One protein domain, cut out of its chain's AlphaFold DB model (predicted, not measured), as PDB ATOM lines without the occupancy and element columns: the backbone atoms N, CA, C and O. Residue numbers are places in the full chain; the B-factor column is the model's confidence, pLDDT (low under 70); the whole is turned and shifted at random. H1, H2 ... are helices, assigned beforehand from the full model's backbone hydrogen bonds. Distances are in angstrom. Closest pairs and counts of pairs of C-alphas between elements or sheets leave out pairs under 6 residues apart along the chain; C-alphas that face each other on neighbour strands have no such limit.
ATOM      1  N   ILE A   2       9.984   3.837  -2.581       87.69
ATOM      2  CA  ILE A   2       9.414   2.692  -1.832       87.69
ATOM      3  C   ILE A   2       9.017   1.532  -2.762       87.69
ATOM      4  O   ILE A   2       9.548   0.438  -2.594       87.69
ATOM      5  N   HIS A   3       8.195   1.796  -3.791       85.75
ATOM      6  CA  HIS A   3       7.830   0.809  -4.822       85.75
ATOM      7  C   HIS A   3       9.059   0.167  -5.477       85.75
ATOM      8  O   HIS A   3       9.240  -1.039  -5.372       85.75
ATOM      9  N   LEU A   4       9.959   0.973  -6.060       85.19
ATOM     10  CA  LEU A   4      11.184   0.479  -6.700       85.19
ATOM     11  C   LEU A   4      12.020  -0.413  -5.777       85.19
ATOM     12  O   LEU A   4      12.465  -1.462  -6.224       85.19
ATOM     13  N   ARG A   5      12.203  -0.067  -4.495       88.31
ATOM     14  CA  ARG A   5      12.884  -0.964  -3.549       88.31
ATOM     15  C   ARG A   5      12.097  -2.260  -3.387       88.31
ATOM     16  O   ARG A   5      12.695  -3.326  -3.483       88.31
ATOM     17  N   ALA A   6      10.800  -2.172  -3.095       85.19
ATOM     18  CA  ALA A   6       9.951  -3.328  -2.810       85.19
ATOM     19  C   ALA A   6       9.904  -4.321  -3.980       85.19
ATOM     20  O   ALA A   6      10.121  -5.512  -3.776       85.19
ATOM     21  N   THR A   7       9.718  -3.828  -5.206       83.56
ATOM     22  CA  THR A   7       9.761  -4.644  -6.423       83.56
ATOM     23  C   THR A   7      11.143  -5.260  -6.649       83.56
ATOM     24  O   THR A   7      11.244  -6.437  -6.974       83.56
ATOM     25  N   ASN A   8      12.215  -4.507  -6.390       83.94
ATOM     26  CA  ASN A   8      13.596  -4.964  -6.559       83.94
ATOM     27  C   ASN A   8      14.183  -5.636  -5.300       83.94
ATOM     28  O   ASN A   8      15.403  -5.675  -5.130       83.94
ATOM     29  N   ALA A   9      13.349  -6.190  -4.409       82.50
ATOM     30  CA  ALA A   9      13.804  -6.835  -3.171       82.50
ATOM     31  C   ALA A   9      14.838  -7.953  -3.420       82.50
ATOM     32  O   ALA A   9      15.799  -8.073  -2.660       82.50
ATOM     33  N   ALA A  10      14.695  -8.692  -4.527       81.25
ATOM     34  CA  ALA A  10      15.600  -9.764  -4.950       81.25
ATOM     35  C   ALA A  10      17.052  -9.315  -5.216       81.25
ATOM     36  O   ALA A  10      17.951 -10.148  -5.224       81.25
ATOM     37  N   ILE A  11      17.315  -8.015  -5.395       81.19
ATOM     38  CA  ILE A  11      18.673  -7.468  -5.578       81.19
ATOM     39  C   ILE A  11      19.371  -7.221  -4.227       81.19
ATOM     40  O   ILE A  11      20.600  -7.236  -4.133       81.19
ATOM     41  N   PHE A  12      18.608  -7.065  -3.143       82.50
ATOM     42  CA  PHE A  12      19.114  -6.786  -1.796       82.50
ATOM     43  C   PHE A  12      19.444  -8.072  -1.014       82.50
ATOM     44  O   PHE A  12      19.108  -8.202   0.159       82.50
ATOM     45  N   THR A  13      20.152  -9.003  -1.659       74.69
ATOM     46  CA  THR A  13      20.472 -10.371  -1.187       74.69
ATOM     47  C   THR A  13      21.395 -10.479   0.038       74.69
ATOM     48  O   THR A  13      21.905 -11.557   0.322       74.69
ATOM     49  N   GLY A  14      21.712  -9.377   0.723       68.44
ATOM     50  CA  GLY A  14      22.651  -9.342   1.859       68.44
ATOM     51  C   GLY A  14      24.132  -9.598   1.517       68.44
ATOM     52  O   GLY A  14      25.001  -9.255   2.312       68.44
ATOM     53  N   ARG A  15      24.440 -10.140   0.330       74.81
ATOM     54  CA  ARG A  15      25.810 -10.394  -0.150       74.81
ATOM     55  C   ARG A  15      26.640  -9.102  -0.231       74.81
ATOM     56  O   ARG A  15      26.110  -8.015  -0.478       74.81
ATOM     57  N   ARG A  16      27.966  -9.225  -0.078       70.88
ATOM     58  CA  ARG A  16      28.910  -8.091  -0.102       70.88
ATOM     59  C   ARG A  16      28.675  -7.222  -1.350       70.88
ATOM     60  O   ARG A  16      28.556  -7.724  -2.466       70.88
ATOM     61  N   ASN A  17      28.529  -5.917  -1.136       72.00
ATOM     62  CA  ASN A  17      28.265  -4.883  -2.148       72.00
ATOM     63  C   ASN A  17      26.975  -5.029  -3.005       72.00
ATOM     64  O   ASN A  17      26.690  -4.123  -3.793       72.00
ATOM     65  N   SER A  18      26.139  -6.072  -2.862       78.88
ATOM     66  CA  SER A  18      24.913  -6.225  -3.682       78.88
ATOM     67  C   SER A  18      23.884  -5.128  -3.396       78.88
ATOM     68  O   SER A  18      23.409  -4.459  -4.313       78.88
ATOM     69  N   ALA A  19      23.638  -4.846  -2.114       83.44
ATOM     70  CA  ALA A  19      22.708  -3.805  -1.691       83.44
ATOM     71  C   ALA A  19      23.091  -2.409  -2.215       83.44
ATOM     72  O   ALA A  19      22.215  -1.644  -2.610       83.44
ATOM     73  N   MET A  20      24.384  -2.061  -2.255       87.69
ATOM     74  CA  MET A  20      24.818  -0.760  -2.784       87.69
ATOM     75  C   MET A  20      24.621  -0.651  -4.297       87.69
ATOM     76  O   MET A  20      24.196   0.409  -4.754       87.69
ATOM     77  N   ARG A  21      24.832  -1.733  -5.060       86.12
ATOM     78  CA  ARG A  21      24.494  -1.775  -6.493       86.12
ATOM     79  C   ARG A  21      22.993  -1.561  -6.717       86.12
ATOM     80  O   ARG A  21      22.626  -0.693  -7.501       86.12
ATOM     81  N   GLY A  22      22.135  -2.219  -5.930       87.12
ATOM     82  CA  GLY A  22      20.686  -1.965  -5.932       87.12
ATOM     83  C   GLY A  22      20.310  -0.507  -5.629       87.12
ATOM     84  O   GLY A  22      19.457   0.068  -6.300       87.12
ATOM     85  N   TRP A  23      20.981   0.146  -4.673       90.75
ATOM     86  CA  TRP A  23      20.739   1.566  -4.383       90.75
ATOM     87  C   TRP A  23      21.221   2.520  -5.484       90.75
ATOM     88  O   TRP A  23      20.562   3.535  -5.719       90.75
ATOM     89  N   ARG A  24      22.327   2.216  -6.181       90.38
ATOM     90  CA  ARG A  24      22.767   2.983  -7.366       90.38
ATOM     91  C   ARG A  24      21.785   2.825  -8.529       90.38
ATOM     92  O   ARG A  24      21.427   3.826  -9.141       90.38
ATOM     93  N   ALA A  25      21.311   1.603  -8.770       88.38
ATOM     94  CA  ALA A  25      20.274   1.290  -9.750       88.38
ATOM     95  C   ALA A  25      18.991   2.103  -9.490       88.38
ATOM     96  O   ALA A  25      18.561   2.858 -10.355       88.38
ATOM     97  N   ILE A  26      18.448   2.072  -8.265       89.62
ATOM     98  CA  ILE A  26      17.266   2.879  -7.898       89.62
ATOM     99  C   ILE A  26      17.542   4.393  -8.014       89.62
ATOM    100  O   ILE A  26      16.651   5.135  -8.420       89.62
ATOM    101  N   ARG A  27      18.756   4.880  -7.695       91.00
ATOM    102  CA  ARG A  27      19.136   6.297  -7.901       91.00
ATOM    103  C   ARG A  27      19.054   6.696  -9.379       91.00
ATOM    104  O   ARG A  27      18.529   7.768  -9.670       91.00
ATOM    105  N   LYS A  28      19.581   5.852 -10.275       88.75
ATOM    106  CA  LYS A  28      19.587   6.055 -11.734       88.75
ATOM    107  C   LYS A  28      18.164   6.045 -12.295       88.75
ATOM    108  O   LYS A  28      17.773   7.009 -12.937       88.75
ATOM    109  N   GLU A  29      17.371   5.035 -11.937       86.81
ATOM    110  CA  GLU A  29      15.970   4.888 -12.359       86.81
ATOM    111  C   GLU A  29      15.086   6.076 -11.946       86.81
ATOM    112  O   GLU A  29      14.186   6.486 -12.670       86.81
ATOM    113  N   MET A  30      15.342   6.664 -10.774       86.62
ATOM    114  CA  MET A  30      14.589   7.825 -10.289       86.62
ATOM    115  C   MET A  30      15.098   9.176 -10.814       86.62
ATOM    116  O   MET A  30      14.580  10.204 -10.383       86.62
ATOM    117  N   GLY A  31      16.130   9.207 -11.665       87.25
ATOM    118  CA  GLY A  31      16.743  10.453 -12.139       87.25
ATOM    119  C   GLY A  31      17.413  11.291 -11.038       87.25
ATOM    120  O   GLY A  31      17.717  12.458 -11.251       87.25
ATOM    121  N   LEU A  32      17.674  10.721  -9.853       86.12
ATOM    122  CA  LEU A  32      18.208  11.438  -8.680       86.12
ATOM    123  C   LEU A  32      19.745  11.545  -8.683       86.12
ATOM    124  O   LEU A  32      20.376  11.696  -7.632       86.12
ATOM    125  N   GLN A  33      20.362  11.432  -9.859       80.75
ATOM    126  CA  GLN A  33      21.795  11.638 -10.054       80.75
ATOM    127  C   GLN A  33      22.140  13.114  -9.776       80.75
ATOM    128  O   GLN A  33      21.333  14.005 -10.031       80.75
ATOM    129  N   GLY A  34      23.287  13.378  -9.146       78.50
ATOM    130  CA  GLY A  34      23.663  14.713  -8.650       78.50
ATOM    131  C   GLY A  34      22.897  15.190  -7.402       78.50
ATOM    132  O   GLY A  34      23.514  15.709  -6.480       78.50
ATOM    133  N   MET A  35      21.580  14.965  -7.312       83.94
ATOM    134  CA  MET A  35      20.760  15.465  -6.192       83.94
ATOM    135  C   MET A  35      20.840  14.618  -4.915       83.94
ATOM    136  O   MET A  35      20.793  15.166  -3.815       83.94
ATOM    137  N   MET A  36      20.914  13.285  -5.024       82.00
ATOM    138  CA  MET A  36      21.003  12.404  -3.854       82.00
ATOM    139  C   MET A  36      21.910  11.195  -4.095       82.00
ATOM    140  O   MET A  36      21.700  10.398  -5.007       82.00
ATOM    141  N   SER A  37      22.883  10.977  -3.209       91.50
ATOM    142  CA  SER A  37      23.740   9.787  -3.246       91.50
ATOM    143  C   SER A  37      22.953   8.505  -2.940       91.50
ATOM    144  O   SER A  37      22.031   8.490  -2.119       91.50
ATOM    145  N   ALA A  38      23.380   7.375  -3.515       88.38
ATOM    146  CA  ALA A  38      22.836   6.049  -3.205       88.38
ATOM    147  C   ALA A  38      22.887   5.732  -1.690       88.38
ATOM    148  O   ALA A  38      21.975   5.101  -1.150       88.38
ATOM    149  N   ARG A  39      23.903   6.245  -0.972       89.88
ATOM    150  CA  ARG A  39      24.005   6.146   0.498       89.88
ATOM    151  C   ARG A  39      22.876   6.908   1.211       89.88
ATOM    152  O   ARG A  39      22.354   6.435   2.219       89.88
ATOM    153  N   GLN A  40      22.468   8.063   0.684       90.69
ATOM    154  CA  GLN A  40      21.366   8.861   1.230       90.69
ATOM    155  C   GLN A  40      20.004   8.208   0.946       90.69
ATOM    156  O   GLN A  40      19.163   8.188   1.842       90.69
ATOM    157  N   LEU A  41      19.800   7.605  -0.236       90.38
ATOM    158  CA  LEU A  41      18.598   6.804  -0.531       90.38
ATOM    159  C   LEU A  41      18.455   5.627   0.444       90.38
ATOM    160  O   LEU A  41      17.390   5.469   1.047       90.38
ATOM    161  N   LYS A  42      19.539   4.870   0.679       91.19
ATOM    162  CA  LYS A  42      19.584   3.824   1.714       91.19
ATOM    163  C   LYS A  42      19.187   4.384   3.086       91.19
ATOM    164  O   LYS A  42      18.274   3.859   3.716       91.19
ATOM    165  N   LYS A  43      19.803   5.491   3.523       92.62
ATOM    166  CA  LYS A  43      19.504   6.120   4.823       92.62
ATOM    167  C   LYS A  43      18.041   6.575   4.935       92.62
ATOM    168  O   LYS A  43      17.451   6.432   6.001       92.62
ATOM    169  N   LYS A  44      17.429   7.080   3.854       91.00
ATOM    170  CA  LYS A  44      15.990   7.410   3.811       91.00
ATOM    171  C   LYS A  44      15.124   6.153   3.949       91.00
ATOM    172  O   LYS A  44      14.170   6.182   4.720       91.00
ATOM    173  N   TRP A  45      15.463   5.060   3.263       90.69
ATOM    174  CA  TRP A  45      14.779   3.766   3.399       90.69
ATOM    175  C   TRP A  45      14.891   3.176   4.811       90.69
ATOM    176  O   TRP A  45      13.907   2.683   5.357       90.69
ATOM    177  N   ASP A  46      16.064   3.265   5.438       91.00
ATOM    178  CA  ASP A  46      16.249   2.816   6.819       91.00
ATOM    179  C   ASP A  46      15.410   3.660   7.799       91.00
ATOM    180  O   ASP A  46      14.742   3.100   8.666       91.00
ATOM    181  N   ASN A  47      15.315   4.979   7.583       93.00
ATOM    182  CA  ASN A  47      14.434   5.870   8.351       93.00
ATOM    183  C   ASN A  47      12.934   5.551   8.152       93.00
ATOM    184  O   ASN A  47      12.162   5.581   9.109       93.00
ATOM    185  N   LEU A  48      12.523   5.203   6.925       91.25
ATOM    186  CA  LEU A  48      11.166   4.729   6.609       91.25
ATOM    187  C   LEU A  48      10.847   3.419   7.354       91.25
ATOM    188  O   LEU A  48       9.802   3.327   7.992       91.25
ATOM    189  N   LYS A  49      11.749   2.428   7.344       88.56
ATOM    190  CA  LYS A  49      11.568   1.177   8.107       88.56
ATOM    191  C   LYS A  49      11.497   1.393   9.618       88.56
ATOM    192  O   LYS A  49      10.796   0.640  10.285       88.56
ATOM    193  N   GLU A  50      12.254   2.344  10.166       89.50
ATOM    194  CA  GLU A  50      12.217   2.662  11.600       89.50
ATOM    195  C   GLU A  50      10.848   3.229  11.988       89.50
ATOM    196  O   GLU A  50      10.161   2.664  12.835       89.50
ATOM    197  N   LYS A  51      10.382   4.264  11.276       85.19
ATOM    198  CA  LYS A  51       9.051   4.846  11.506       85.19
ATOM    199  C   LYS A  51       7.926   3.831  11.300       85.19
ATOM    200  O   LYS A  51       6.991   3.808  12.090       85.19
ATOM    201  N   TYR A  52       8.036   2.964  10.292       87.94
ATOM    202  CA  TYR A  52       7.090   1.868  10.078       87.94
ATOM    203  C   TYR A  52       7.070   0.868  11.245       87.94
ATOM    204  O   TYR A  52       5.987   0.497  11.684       87.94
ATOM    205  N   ARG A  53       8.233   0.462  11.784       87.31
ATOM    206  CA  ARG A  53       8.297  -0.441  12.948       87.31
ATOM    207  C   ARG A  53       7.643   0.179  14.181       87.31
ATOM    208  O   ARG A  53       6.784  -0.467  14.764       87.31
ATOM    209  N   VAL A  54       7.974   1.429  14.506       84.62
ATOM    210  CA  VAL A  54       7.384   2.158  15.646       84.62
ATOM    211  C   VAL A  54       5.868   2.354  15.488       84.62
ATOM    212  O   VAL A  54       5.141   2.292  16.471       84.62
ATOM    213  N   LEU A  55       5.369   2.563  14.265       82.94
ATOM    214  CA  LEU A  55       3.928   2.700  13.996       82.94
ATOM    215  C   LEU A  55       3.168   1.367  13.947       82.94
ATOM    216  O   LEU A  55       1.949   1.375  14.090       82.94
ATOM    217  N   LYS A  56       3.850   0.243  13.693       79.75
ATOM    218  CA  LYS A  56       3.223  -1.086  13.609       79.75
ATOM    219  C   LYS A  56       3.252  -1.830  14.944       79.75
ATOM    220  O   LYS A  56       2.264  -2.460  15.295       79.75
ATOM    221  N   ASN A  57       4.355  -1.695  15.680       80.00
ATOM    222  CA  ASN A  57       4.564  -2.249  17.013       80.00
ATOM    223  C   ASN A  57       4.998  -1.097  17.946       80.00
ATOM    224  O   ASN A  57       6.200  -0.931  18.188       80.00
ATOM    225  N   PRO A  58       4.065  -0.243  18.401       76.69
ATOM    226  CA  PRO A  58       4.388   0.832  19.333       76.69
ATOM    227  C   PRO A  58       4.895   0.279  20.673       76.69
ATOM    228  O   PRO A  58       4.464  -0.796  21.090       76.69
ATOM    229  N   PRO A  59       5.811   0.987  21.362       73.19
ATOM    230  CA  PRO A  59       6.248   0.589  22.693       73.19
ATOM    231  C   PRO A  59       5.092   0.682  23.697       73.19
ATOM    232  O   PRO A  59       4.223   1.556  23.597       73.19
ATOM    233  N   GLU A  60       5.117  -0.228  24.666       60.12
ATOM    234  CA  GLU A  60       4.073  -0.443  25.668       60.12
ATOM    235  C   GLU A  60       3.708   0.877  26.376       60.12
ATOM    236  O   GLU A  60       4.560   1.557  26.950       60.12
ATOM    237  N   GLY A  61       2.441   1.292  26.254       64.38
ATOM    238  CA  GLY A  61       1.930   2.572  26.767       64.38
ATOM    239  C   GLY A  61       1.792   3.727  25.756       64.38
ATOM    240  O   GLY A  61       1.160   4.727  26.092       64.38
ATOM    241  N   MET A  62       2.296   3.623  24.514       60.75
ATOM    242  CA  MET A  62       2.125   4.666  23.470       60.75
ATOM    243  C   MET A  62       1.120   4.334  22.355       60.75
ATOM    244  O   MET A  62       0.888   5.161  21.469       60.75
ATOM    245  N   GLU A  63       0.473   3.171  22.419       61.31
ATOM    246  CA  GLU A  63      -0.382   2.603  21.362       61.31
ATOM    247  C   GLU A  63      -1.453   3.576  20.826       61.31
ATOM    248  O   GLU A  63      -1.728   3.621  19.627       61.31
ATOM    249  N   ASN A  64      -1.989   4.429  21.703       57.72
ATOM    250  CA  ASN A  64      -3.071   5.368  21.400       57.72
ATOM    251  C   ASN A  64      -2.634   6.645  20.647       57.72
ATOM    252  O   ASN A  64      -3.486   7.338  20.080       57.72
ATOM    253  N   LEU A  65      -1.334   6.980  20.620       53.31
ATOM    254  CA  LEU A  65      -0.813   8.170  19.924       53.31
ATOM    255  C   LEU A  65      -0.291   7.851  18.515       53.31
ATOM    256  O   LEU A  65      -0.397   8.673  17.603       53.31
ATOM    257  N   THR A  66       0.238   6.649  18.304       61.34
ATOM    258  CA  THR A  66       0.815   6.184  17.033       61.34
ATOM    259  C   THR A  66      -0.250   5.673  16.060       61.34
ATOM    260  O   THR A  66      -0.231   4.522  15.640       61.34
ATOM    261  N   ARG A  67      -1.183   6.543  15.646       68.38
ATOM    262  CA  ARG A  67      -2.172   6.205  14.602       68.38
ATOM    263  C   ARG A  67      -1.455   5.850  13.289       68.38
ATOM    264  O   ARG A  67      -0.846   6.754  12.707       68.38
ATOM    265  N   PRO A  68      -1.569   4.622  12.747       68.88
ATOM    266  CA  PRO A  68      -0.869   4.245  11.513       68.88
ATOM    267  C   PRO A  68      -1.243   5.125  10.310       68.88
ATOM    268  O   PRO A  68      -0.395   5.488   9.499       68.88
ATOM    269  N   SER A  69      -2.503   5.570  10.258       69.12
ATOM    270  CA  SER A  69      -3.042   6.485   9.244       69.12
ATOM    271  C   SER A  69      -2.512   7.925   9.317       69.12
ATOM    272  O   SER A  69      -2.678   8.678   8.359       69.12
ATOM    273  N   SER A  70      -1.846   8.330  10.408       76.50
ATOM    274  CA  SER A  70      -1.224   9.664  10.511       76.50
ATOM    275  C   SER A  70      -0.029   9.837   9.567       76.50
ATOM    276  O   SER A  70       0.344  10.955   9.209       76.50
ATOM    277  N   TRP A  71       0.576   8.727   9.134       86.00
ATOM    278  CA  TRP A  71       1.784   8.733   8.329       86.00
ATOM    279  C   TRP A  71       1.468   8.337   6.886       86.00
ATOM    280  O   TRP A  71       1.225   7.175   6.578       86.00
ATOM    281  N   ARG A  72       1.516   9.309   5.964       84.19
ATOM    282  CA  ARG A  72       1.098   9.136   4.553       84.19
ATOM    283  C   ARG A  72       1.858   8.055   3.764       84.19
ATOM    284  O   ARG A  72       1.405   7.671   2.693       84.19
ATOM    285  N   TRP A  73       2.990   7.565   4.274       86.56
ATOM    286  CA  TRP A  73       3.749   6.454   3.686       86.56
ATOM    287  C   TRP A  73       3.541   5.111   4.406       86.56
ATOM    288  O   TRP A  73       4.158   4.131   3.996       86.56
ATOM    289  N   PHE A  74       2.685   5.034   5.436       86.19
ATOM    290  CA  PHE A  74       2.430   3.800   6.188       86.19
ATOM    291  C   PHE A  74       1.908   2.690   5.279       86.19
ATOM    292  O   PHE A  74       2.541   1.646   5.205       86.19
ATOM    293  N   HIS A  75       0.830   2.934   4.529       85.25
ATOM    294  CA  HIS A  75       0.246   1.939   3.621       85.25
ATOM    295  C   HIS A  75       1.235   1.493   2.534       85.25
ATOM    296  O   HIS A  75       1.417   0.300   2.321       85.25
ATOM    297  N   LEU A  76       1.980   2.434   1.941       86.25
ATOM    298  CA  LEU A  76       3.009   2.120   0.942       86.25
ATOM    299  C   LEU A  76       4.168   1.292   1.526       86.25
ATOM    300  O   LEU A  76       4.722   0.441   0.835       86.25
ATOM    301  N   MET A  77       4.545   1.516   2.790       87.06
ATOM    302  CA  MET A  77       5.517   0.669   3.490       87.06
ATOM    303  C   MET A  77       4.923  -0.672   3.932       87.06
ATOM    304  O   MET A  77       5.630  -1.673   3.882       87.06
ATOM    305  N   ASP A  78       3.653  -0.725   4.329       85.31
ATOM    306  CA  ASP A  78       2.976  -1.963   4.719       85.31
ATOM    307  C   ASP A  78       2.825  -2.907   3.522       85.31
ATOM    308  O   ASP A  78       3.170  -4.082   3.617       85.31
ATOM    309  N   GLU A  79       2.427  -2.390   2.358       85.25
ATOM    310  CA  GLU A  79       2.388  -3.136   1.097       85.25
ATOM    311  C   GLU A  79       3.795  -3.534   0.621       85.25
ATOM    312  O   GLU A  79       3.990  -4.662   0.163       85.25
ATOM    313  N   ALA A  80       4.799  -2.660   0.785       86.44
ATOM    314  CA  ALA A  80       6.197  -2.976   0.481       86.44
ATOM    315  C   ALA A  80       6.766  -4.104   1.354       86.44
ATOM    316  O   ALA A  80       7.551  -4.920   0.872       86.44
ATOM    317  N   MET A  81       6.411  -4.128   2.640       81.62
ATOM    318  CA  MET A  81       6.895  -5.113   3.613       81.62
ATOM    319  C   MET A  81       6.068  -6.405   3.596       81.62
ATOM    320  O   MET A  81       6.615  -7.463   3.880       81.62
ATOM    321  N   SER A  82       4.792  -6.335   3.206       80.06
ATOM    322  CA  SER A  82       3.907  -7.493   2.998       80.06
ATOM    323  C   SER A  82       4.071  -8.142   1.615       80.06
ATOM    324  O   SER A  82       3.277  -9.001   1.244       80.06
ATOM    325  N   GLY A  83       5.041  -7.698   0.808       74.88
ATOM    326  CA  GLY A  83       5.316  -8.239  -0.528       74.88
ATOM    327  C   GLY A  83       4.321  -7.841  -1.626       74.88
ATOM    328  O   GLY A  83       4.583  -8.111  -2.790       74.88
TER     329      GLY A  83
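What this domain is: This is residues 2 to 83 of the 366 residues of the protein "Myb_DNA-bind_4 domain-containing protein" of Seriola dumerili (UniProt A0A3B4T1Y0). One long helix, H3, makes a beam along the longest axis; the beam's first residues meet the middle of H2, which stands across that end like the bar of a T. The two short helices H1 and H4 lie side by side, running the same way, on one side of the beam; H4 packs across its second half, and H1 sits in the corner between H4, H2 and H3. Beyond the far end of H3, the long link of residues 57 to 73 loops out and folds back to H4. The class is all helix: 82 residues are printed, with four named helices in the order H1, H2, H3, H4 and no named strand. The whole is only just loose, close to compact, with a radius of gyration of the C-alphas of 14.4 A and spans of 40 by 27 by 18 A.

How they stand to each other: H1, residues 2 to 7, is close to H2, residues 18 to 29, but not clearly touching; their closest C-alphas, those of Leu 4 and Ile 26, are 6.6 A apart. These two run opposite ways at a steep tilt of 62 degrees. H3, residues 38 to 56, touches H2 with residues 38 to 42 alone; the closest C-alphas, those of Trp 23 and Ala 38, are 5.1 A apart, and the lines are about perpendicular at 79 degrees. H1 is close to H3 but not clearly touching, with the C-alphas of Ile 2 and Trp 45 closest at 7.6 A, about perpendicular at 84 degrees. H3 touches H4, residues 74 to 81, with residues 48 to 52 alone; the C-alphas of Tyr 52 and Phe 74 are closest at 6.4 A, and the tilt of 72 degrees is only just about perpendicular. H4 touches H1 at a shallow tilt of 22 degrees, the same way, with the C-alphas of Ala 6 and Ala 80 closest at 5.0 A. H2 and H4 are apart. The packing of the helices is mostly crossed, but only just: of 3 pairs that touch, 1 is at a shallow tilt. In H1, H2, H3 and H4 every O i to N i+4 pair is within hydrogen-bond range.

Where its parts are: H1 begins at C-alpha 2, at (9.414, 2.692, -1.832), and has 6 residues. H2 has 12 residues and measures 16.7 A from first to last C-alpha. H3, 19 residues and 26.8 A, begins at C-alpha 38, at (22.836, 6.049, -3.205). H4, 8 residues and 10.3 A, ends at C-alpha 81, at (6.895, -5.113, 3.613).

The domain as a whole: The two C-alphas farthest apart, those of Gly 34 and Gly 61, are 43.3 A apart. The printed part has no cut. The links H1 to H2 and H2 to H3 are short, and the link H3 to H4, 17 residues, is long. The mean pLDDT of the printed part is 82.0; residue 14 and residues 60 to 69 are under 70.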